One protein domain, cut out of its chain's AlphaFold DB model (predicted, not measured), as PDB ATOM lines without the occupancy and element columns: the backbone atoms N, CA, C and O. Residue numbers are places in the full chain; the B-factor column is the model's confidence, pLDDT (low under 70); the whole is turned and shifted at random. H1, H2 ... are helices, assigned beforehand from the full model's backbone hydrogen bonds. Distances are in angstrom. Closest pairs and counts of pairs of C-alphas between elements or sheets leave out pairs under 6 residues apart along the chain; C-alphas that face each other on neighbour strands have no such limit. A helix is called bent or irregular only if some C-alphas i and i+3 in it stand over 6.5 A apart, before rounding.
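This is residues 137 to 201 of the 333 residues of an uncharacterized protein of Klebsormidium nitens (UniProt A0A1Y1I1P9). What shape does the printed part make? It is an open, narrow U of two helices: a long arm, H1, then a short link at one end, after which the shorter arm, H2, folds back beside H1 without reaching it. What is it made of, and how is it spread? The printed part has 65 residues, with two named helices in the order H1, H2 and no named strand; its class is all helix. It is extended, with a radius of gyration of the C-alphas of 17.0 A, and the C-alphas span 54 by 23 by 16 A, H1 making the length.

Where is H1? It holds residues 137 to 171, from C-alpha 137 at (-15.596, 64.703, -110.450) to C-alpha 171 at (-44.180, 23.869, -102.941), 50.4 A away. Where is H2? It holds residues 179 to 201, 35.9 A from first to last C-alpha, and ends with C-alpha 201 at (-40.719, 63.173, -104.827). H2 is neither bent nor irregular, but only just: C-alphas 183 and 186 are 6.0 A apart.

Do the helices meet? H1 and H2 are apart, with no C-alpha of the one within 8 A of the other. Residues 137 to 168, 170 to 176 and 178 to 201 stand free. What do the backbones show? In H1 every O i to N i+4 pair is within hydrogen-bond range; in H2 it is 9 of 19, beside 9 of 20 O i to N i+3 pairs.

How large is it? The two C-alphas farthest apart, those of Ala 137 and Gly 173, are 54.6 A apart, while those of Ala 137 and Tyr 201 are 25.8 A apart. Is there a cut or a long link? The printed part has no cut, and the link from H1 to H2, 7 residues, is short. Where is confidence low? The pLDDT is under 70 at residues 174 to 201; its mean is 91 in H1, 57 in H2 and 75.7 over the printed part of this model.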
ATOM      1  N   ALA A 137     -15.827  66.117-110.163       90.56
ATOM      2  CA  ALA A 137     -15.596  64.703-110.450       90.56
ATOM      3  C   ALA A 137     -15.906  63.810-109.237       90.56
ATOM      4  O   ALA A 137     -16.514  62.750-109.389       90.56
ATOM      5  N   PHE A 138     -15.548  64.255-108.029       91.44
ATOM      6  CA  PHE A 138     -15.891  63.562-106.789       91.44
ATOM      7  C   PHE A 138     -17.409  63.496-106.579       91.44
ATOM      8  O   PHE A 138     -17.948  62.413-106.359       91.44
ATOM      9  N   LEU A 139     -18.118  64.620-106.722       92.31
ATOM     10  CA  LEU A 139     -19.579  64.647-106.610       92.31
ATOM     11  C   LEU A 139     -20.254  63.753-107.655       92.31
ATOM     12  O   LEU A 139     -21.154  62.984-107.319       92.31
ATOM     13  N   ALA A 140     -19.788  63.796-108.905       93.06
ATOM     14  CA  ALA A 140     -20.284  62.915-109.957       93.06
ATOM     15  C   ALA A 140     -20.060  61.435-109.606       93.06
ATOM     16  O   ALA A 140     -20.963  60.619-109.780       93.06
ATOM     17  N   SER A 141     -18.895  61.087-109.053       94.19
ATOM     18  CA  SER A 141     -18.589  59.723-108.608       94.19
ATOM     19  C   SER A 141     -19.532  59.248-107.497       94.19
ATOM     20  O   SER A 141     -20.061  58.138-107.586       94.19
ATOM     21  N   VAL A 142     -19.811  60.088-106.497       92.94
ATOM     22  CA  VAL A 142     -20.755  59.770-105.409       92.94
ATOM     23  C   VAL A 142     -22.169  59.541-105.952       92.94
ATOM     24  O   VAL A 142     -22.831  58.575-105.579       92.94
ATOM     25  N   ILE A 143     -22.625  60.373-106.890       93.69
ATOM     26  CA  ILE A 143     -23.957  60.224-107.495       93.69
ATOM     27  C   ILE A 143     -24.045  58.929-108.317       93.69
ATOM     28  O   ILE A 143     -24.997  58.165-108.167       93.69
ATOM     29  N   ILE A 144     -23.045  58.642-109.154       94.50
ATOM     30  CA  ILE A 144     -23.027  57.435-109.995       94.50
ATOM     31  C   ILE A 144     -22.964  56.168-109.132       94.50
ATOM     32  O   ILE A 144     -23.687  55.203-109.387       94.50
ATOM     33  N   THR A 145     -22.138  56.157-108.083       91.69
ATOM     34  CA  THR A 145     -22.038  55.010-107.162       91.69
ATOM     35  C   THR A 145     -23.331  54.808-106.374       91.69
ATOM     36  O   THR A 145     -23.792  53.674-106.236       91.69
ATOM     37  N   GLY A 146     -23.983  55.894-105.950       92.38
ATOM     38  CA  GLY A 146     -25.304  55.846-105.325       92.38
ATOM     39  C   GLY A 146     -26.368  55.236-106.243       92.38
ATOM     40  O   GLY A 146     -27.030  54.268-105.868       92.38
ATOM     41  N   LEU A 147     -26.486  55.734-107.478       92.94
ATOM     42  CA  LEU A 147     -27.465  55.243-108.458       92.94
ATOM     43  C   LEU A 147     -27.222  53.782-108.860       92.94
ATOM     44  O   LEU A 147     -28.168  53.005-108.986       92.94
ATOM     45  N   THR A 148     -25.960  53.386-109.034       92.81
ATOM     46  CA  THR A 148     -25.609  52.001-109.395       92.81
ATOM     47  C   THR A 148     -25.903  51.028-108.255       92.81
ATOM     48  O   THR A 148     -26.490  49.974-108.496       92.81
ATOM     49  N   THR A 149     -25.585  51.392-107.009       92.62
ATOM     50  CA  THR A 149     -25.926  50.585-105.826       92.62
ATOM     51  C   THR A 149     -27.437  50.412-105.700       92.62
ATOM     52  O   THR A 149     -27.926  49.301-105.490       92.62
ATOM     53  N   TRP A 150     -28.194  51.489-105.910       93.19
ATOM     54  CA  TRP A 150     -29.654  51.463-105.860       93.19
ATOM     55  C   TRP A 150     -30.253  50.543-106.934       93.19
ATOM     56  O   TRP A 150     -31.072  49.677-106.625       93.19
ATOM     57  N   ALA A 151     -29.778  50.636-108.181       92.69
ATOM     58  CA  ALA A 151     -30.217  49.766-109.273       92.69
ATOM     59  C   ALA A 151     -29.959  48.274-108.991       92.69
ATOM     60  O   ALA A 151     -30.799  47.428-109.314       92.69
ATOM     61  N   ILE A 152     -28.829  47.939-108.356       92.50
ATOM     62  CA  ILE A 152     -28.504  46.563-107.957       92.50
ATOM     63  C   ILE A 152     -29.490  46.061-106.897       92.50
ATOM     64  O   ILE A 152     -30.032  44.964-107.047       92.50
ATOM     65  N   VAL A 153     -29.761  46.856-105.857       93.06
ATOM     66  CA  VAL A 153     -30.697  46.486-104.781       93.06
ATOM     67  C   VAL A 153     -32.103  46.240-105.334       93.06
ATOM     68  O   VAL A 153     -32.705  45.214-105.020       93.06
ATOM     69  N   PHE A 154     -32.601  47.113-106.212       90.56
ATOM     70  CA  PHE A 154     -33.909  46.937-106.850       90.56
ATOM     71  C   PHE A 154     -33.966  45.700-107.748       90.56
ATOM     72  O   PHE A 154     -34.921  44.924-107.678       90.56
ATOM     73  N   SER A 155     -32.925  45.473-108.552       91.25
ATOM     74  CA  SER A 155     -32.853  44.313-109.447       91.25
ATOM     75  C   SER A 155     -32.813  42.998-108.666       91.25
ATOM     76  O   SER A 155     -33.510  42.043-109.013       91.25
ATOM     77  N   LEU A 156     -32.038  42.951-107.576       93.00
ATOM     78  CA  LEU A 156     -31.994  41.802-106.677       93.00
ATOM     79  C   LEU A 156     -33.337  41.610-105.969       93.00
ATOM     80  O   LEU A 156     -33.853  40.498-105.967       93.00
ATOM     81  N   GLY A 157     -33.949  42.673-105.442       90.88
ATOM     82  CA  GLY A 157     -35.268  42.612-104.807       90.88
ATOM     83  C   GLY A 157     -36.334  42.020-105.731       90.88
ATOM     84  O   GLY A 157     -36.996  41.044-105.370       90.88
ATOM     85  N   ALA A 158     -36.438  42.526-106.962       89.06
ATOM     86  CA  ALA A 158     -37.370  42.010-107.965       89.06
ATOM     87  C   ALA A 158     -37.099  40.534-108.312       89.06
ATOM     88  O   ALA A 158     -38.025  39.720-108.394       89.06
ATOM     89  N   PHE A 159     -35.825  40.158-108.465       90.69
ATOM     90  CA  PHE A 159     -35.432  38.773-108.725       90.69
ATOM     91  C   PHE A 159     -35.820  37.832-107.576       90.69
ATOM     92  O   PHE A 159     -36.274  36.708-107.815       90.69
ATOM     93  N   LEU A 160     -35.672  38.283-106.330       92.88
ATOM     94  CA  LEU A 160     -36.011  37.509-105.140       92.88
ATOM     95  C   LEU A 160     -37.510  37.317-104.986       92.88
ATOM     96  O   LEU A 160     -37.937  36.184-104.782       92.88
ATOM     97  N   VAL A 161     -38.309  38.369-105.174       90.88
ATOM     98  CA  VAL A 161     -39.776  38.266-105.160       90.88
ATOM     99  C   VAL A 161     -40.249  37.266-106.218       90.88
ATOM    100  O   VAL A 161     -41.021  36.357-105.911       90.88
ATOM    101  N   ARG A 162     -39.711  37.345-107.444       88.31
ATOM    102  CA  ARG A 162     -40.048  36.397-108.519       88.31
ATOM    103  C   ARG A 162     -39.619  34.963-108.192       88.31
ATOM    104  O   ARG A 162     -40.349  34.016-108.485       88.31
ATOM    105  N   SER A 163     -38.446  34.794-107.588       87.75
ATOM    106  CA  SER A 163     -37.914  33.478-107.212       87.75
ATOM    107  C   SER A 163     -38.709  32.841-106.070       87.75
ATOM    108  O   SER A 163     -39.014  31.651-106.135       87.75
ATOM    109  N   ILE A 164     -39.084  33.629-105.059       90.94
ATOM    110  CA  ILE A 164     -39.923  33.188-103.939       90.94
ATOM    111  C   ILE A 164     -41.318  32.825-104.447       90.94
ATOM    112  O   ILE A 164     -41.802  31.747-104.118       90.94
ATOM    113  N   GLY A 165     -41.929  33.644-105.310       85.25
ATOM    114  CA  GLY A 165     -43.231  33.330-105.909       85.25
ATOM    115  C   GLY A 165     -43.228  31.989-106.648       85.25
ATOM    116  O   GLY A 165     -44.090  31.144-106.416       85.25
ATOM    117  N   ARG A 166     -42.192  31.727-107.461       86.44
ATOM    118  CA  ARG A 166     -42.011  30.425-108.128       86.44
ATOM    119  C   ARG A 166     -41.824  29.275-107.139       86.44
ATOM    120  O   ARG A 166     -42.382  28.202-107.356       86.44
ATOM    121  N   LEU A 167     -41.056  29.486-106.068       87.75
ATOM    122  CA  LEU A 167     -40.831  28.476-105.035       87.75
ATOM    123  C   LEU A 167     -42.124  28.142-104.279       87.75
ATOM    124  O   LEU A 167     -42.397  26.968-104.052       87.75
ATOM    125  N   VAL A 168     -42.926  29.148-103.922       87.12
ATOM    126  CA  VAL A 168     -44.217  28.967-103.242       87.12
ATOM    127  C   VAL A 168     -45.198  28.216-104.141       87.12
ATOM    128  O   VAL A 168     -45.784  27.234-103.689       87.12
ATOM    129  N   CYS A 169     -45.317  28.594-105.421       80.25
ATOM    130  CA  CYS A 169     -46.134  27.847-106.383       80.25
ATOM    131  C   CYS A 169     -45.687  26.384-106.482       80.25
ATOM    132  O   CYS A 169     -46.516  25.483-106.370       80.25
ATOM    133  N   TRP A 170     -44.377  26.143-106.604       85.50
ATOM    134  CA  TRP A 170     -43.822  24.791-106.676       85.50
ATOM    135  C   TRP A 170     -44.108  23.964-105.412       85.50
ATOM    136  O   TRP A 170     -44.548  22.823-105.516       85.50
ATOM    137  N   LEU A 171     -43.922  24.543-104.220       83.62
ATOM    138  CA  LEU A 171     -44.180  23.869-102.941       83.62
ATOM    139  C   LEU A 171     -45.664  23.588-102.699       83.62
ATOM    140  O   LEU A 171     -45.999  22.601-102.054       83.62
ATOM    141  N   SER A 172     -46.555  24.441-103.205       85.81
ATOM    142  CA  SER A 172     -47.997  24.290-102.996       85.81
ATOM    143  C   SER A 172     -48.625  23.132-103.779       85.81
ATOM    144  O   SER A 172     -49.823  22.894-103.638       85.81
ATOM    145  N   GLY A 173     -47.862  22.429-104.629       79.31
ATOM    146  CA  GLY A 173     -48.357  21.301-105.430       79.31
ATOM    147  C   GLY A 173     -49.446  21.676-106.444       79.31
ATOM    148  O   GLY A 173     -49.906  20.820-107.198       79.31
ATOM    149  N   LYS A 174     -49.850  22.952-106.503       63.44
ATOM    150  CA  LYS A 174     -50.753  23.486-107.514       63.44
ATOM    151  C   LYS A 174     -49.958  23.703-108.795       63.44
ATOM    152  O   LYS A 174     -49.327  24.738-109.001       63.44
ATOM    153  N   LEU A 175     -49.979  22.676-109.638       50.59
ATOM    154  CA  LEU A 175     -49.580  22.754-111.036       50.59
ATOM    155  C   LEU A 175     -50.317  23.913-111.722       50.59
ATOM    156  O   LEU A 175     -51.542  23.954-111.744       50.59
ATOM    157  N   CYS A 176     -49.516  24.818-112.281       47.69
ATOM    158  CA  CYS A 176     -49.845  25.772-113.335       47.69
ATOM    159  C   CYS A 176     -51.012  26.728-113.051       47.69
ATOM    160  O   CYS A 176     -52.173  26.467-113.353       47.69
ATOM    161  N   VAL A 177     -50.650  27.925-112.585       53.56
ATOM    162  CA  VAL A 177     -51.418  29.135-112.891       53.56
ATOM    163  C   VAL A 177     -51.579  29.190-114.415       53.56
ATOM    164  O   VAL A 177     -50.584  29.210-115.138       53.56
ATOM    165  N   SER A 178     -52.826  29.125-114.892       58.97
ATOM    166  CA  SER A 178     -53.169  29.284-116.308       58.97
ATOM    167  C   SER A 178     -52.560  30.594-116.838       58.97
ATOM    168  O   SER A 178     -52.635  31.601-116.127       58.97
ATOM    169  N   PRO A 179     -51.977  30.624-118.053       62.44
ATOM    170  CA  PRO A 179     -51.357  31.823-118.634       62.44
ATOM    171  C   PRO A 179     -52.288  33.050-118.688       62.44
ATOM    172  O   PRO A 179     -51.810  34.181-118.730       62.44
ATOM    173  N   GLU A 180     -53.607  32.863-118.586       62.56
ATOM    174  CA  GLU A 180     -54.586  33.955-118.461       62.56
ATOM    175  C   GLU A 180     -54.458  34.783-117.172       62.56
ATOM    176  O   GLU A 180     -54.740  35.979-117.179       62.56
ATOM    177  N   ALA A 181     -53.982  34.203-116.067       58.47
ATOM    178  CA  ALA A 181     -53.783  34.948-114.820       58.47
ATOM    179  C   ALA A 181     -52.462  35.744-114.801       58.47
ATOM    180  O   ALA A 181     -52.330  36.699-114.034       58.47
ATOM    181  N   GLU A 182     -51.502  35.408-115.671       56.81
ATOM    182  CA  GLU A 182     -50.223  36.124-115.784       56.81
ATOM    183  C   GLU A 182     -50.407  37.511-116.434       56.81
ATOM    184  O   GLU A 182     -49.704  38.460-116.084       56.81
ATOM    185  N   ALA A 183     -51.431  37.684-117.281       61.44
ATOM    186  CA  ALA A 183     -51.771  38.978-117.878       61.44
ATOM    187  C   ALA A 183     -52.258  40.015-116.845       61.44
ATOM    188  O   ALA A 183     -52.025  41.211-117.018       61.44
ATOM    189  N   ASN A 184     -52.880  39.579-115.742       57.53
ATOM    190  CA  ASN A 184     -53.463  40.488-114.748       57.53
ATOM    191  C   ASN A 184     -52.461  40.930-113.654       57.53
ATOM    192  O   ASN A 184     -52.654  41.954-112.998       57.53
ATOM    193  N   MET A 185     -51.344  40.208-113.474       54.06
ATOM    194  CA  MET A 185     -50.284  40.587-112.520       54.06
ATOM    195  C   MET A 185     -49.382  41.727-113.017       54.06
ATOM    196  O   MET A 185     -48.779  42.438-112.209       54.06
ATOM    197  N   ASN A 186     -49.324  41.970-114.327       55.72
ATOM    198  CA  ASN A 186     -48.526  43.068-114.877       55.72
ATOM    199  C   ASN A 186     -49.074  44.441-114.433       55.72
ATOM    200  O   ASN A 186     -48.288  45.336-114.121       55.72
ATOM    201  N   ASN A 187     -50.397  44.567-114.269       58.00
ATOM    202  CA  ASN A 187     -51.048  45.799-113.806       58.00
ATOM    203  C   ASN A 187     -50.836  46.087-112.310       58.00
ATOM    204  O   ASN A 187     -50.779  47.247-111.915       58.00
ATOM    205  N   THR A 188     -50.671  45.067-111.463       57.16
ATOM    206  CA  THR A 188     -50.440  45.270-110.017       57.16
ATOM    207  C   THR A 188     -48.998  45.659-109.696       57.16
ATOM    208  O   THR A 188     -48.765  46.392-108.736       57.16
ATOM    209  N   SER A 189     -48.028  45.253-110.525       55.72
ATOM    210  CA  SER A 189     -46.638  45.714-110.383       55.72
ATOM    211  C   SER A 189     -46.488  47.224-110.620       55.72
ATOM    212  O   SER A 189     -45.698  47.873-109.933       55.72
ATOM    213  N   LEU A 190     -47.312  47.794-111.509       56.03
ATOM    214  CA  LEU A 190     -47.327  49.223-111.825       56.03
ATOM    215  C   LEU A 190     -47.754  50.069-110.611       56.03
ATOM    216  O   LEU A 190     -47.115  51.067-110.294       56.03
ATOM    217  N   VAL A 191     -48.771  49.620-109.867       59.78
ATOM    218  CA  VAL A 191     -49.309  50.332-108.689       59.78
ATOM    219  C   VAL A 191     -48.299  50.383-107.534       59.78
ATOM    220  O   VAL A 191     -48.184  51.389-106.827       59.78
ATOM    221  N   ILE A 192     -47.516  49.316-107.348       58.06
ATOM    222  CA  ILE A 192     -46.433  49.305-106.353       58.06
ATOM    223  C   ILE A 192     -45.302  50.243-106.804       58.06
ATOM    224  O   ILE A 192     -44.724  50.954-105.989       58.06
ATOM    225  N   GLN A 193     -45.012  50.316-108.103       56.66
ATOM    226  CA  GLN A 193     -43.965  51.195-108.624       56.66
ATOM    227  C   GLN A 193     -44.325  52.690-108.496       56.66
ATOM    228  O   GLN A 193     -43.459  53.499-108.157       56.66
ATOM    229  N   GLU A 194     -45.598  53.061-108.679       60.88
ATOM    230  CA  GLU A 194     -46.069  54.447-108.522       60.88
ATOM    231  C   GLU A 194     -46.071  54.928-107.062       60.88
ATOM    232  O   GLU A 194     -45.694  56.069-106.779       60.88
ATOM    233  N   SER A 195     -46.421  54.056-106.114       56.47
ATOM    234  CA  SER A 195     -46.476  54.413-104.687       56.47
ATOM    235  C   SER A 195     -45.091  54.678-104.081       56.47
ATOM    236  O   SER A 195     -44.938  55.604-103.281       56.47
ATOM    237  N   PHE A 196     -44.052  53.959-104.521       54.47
ATOM    238  CA  PHE A 196     -42.668  54.262-104.128       54.47
ATOM    239  C   PHE A 196     -42.102  55.512-104.827       54.47
ATOM    240  O   PHE A 196     -41.311  56.238-104.220       54.47
ATOM    241  N   GLY A 197     -42.528  55.813-106.060       59.50
ATOM    242  CA  GLY A 197     -42.134  57.037-106.771       59.50
ATOM    243  C   GLY A 197     -42.646  58.319-106.101       59.50
ATOM    244  O   GLY A 197     -41.901  59.293-105.969       59.50
ATOM    245  N   ALA A 198     -43.888  58.306-105.604       55.94
ATOM    246  CA  ALA A 198     -44.502  59.457-104.938       55.94
ATOM    247  C   ALA A 198     -43.836  59.806-103.593       55.94
ATOM    248  O   ALA A 198     -43.607  60.982-103.305       55.94
ATOM    249  N   ALA A 199     -43.457  58.801-102.794       49.00
ATOM    250  CA  ALA A 199     -42.768  59.016-101.518       49.00
ATOM    251  C   ALA A 199     -41.395  59.699-101.699       49.00
ATOM    252  O   ALA A 199     -40.984  60.515-100.874       49.00
ATOM    253  N   PHE A 200     -40.712  59.426-102.813       54.69
ATOM    254  CA  PHE A 200     -39.391  59.984-103.106       54.69
ATOM    255  C   PHE A 200     -39.448  61.440-103.603       54.69
ATOM    256  O   PHE A 200     -38.570  62.247-103.289       54.69
ATOM    257  N   TYR A 201     -40.507  61.806-104.334       50.19
ATOM    258  CA  TYR A 201     -40.719  63.173-104.827       50.19
ATOM    259  C   TYR A 201     -40.946  64.187-103.690       50.19
ATOM    260  O   TYR A 201     -40.560  65.353-103.796       50.19
TER     261      TYR A 201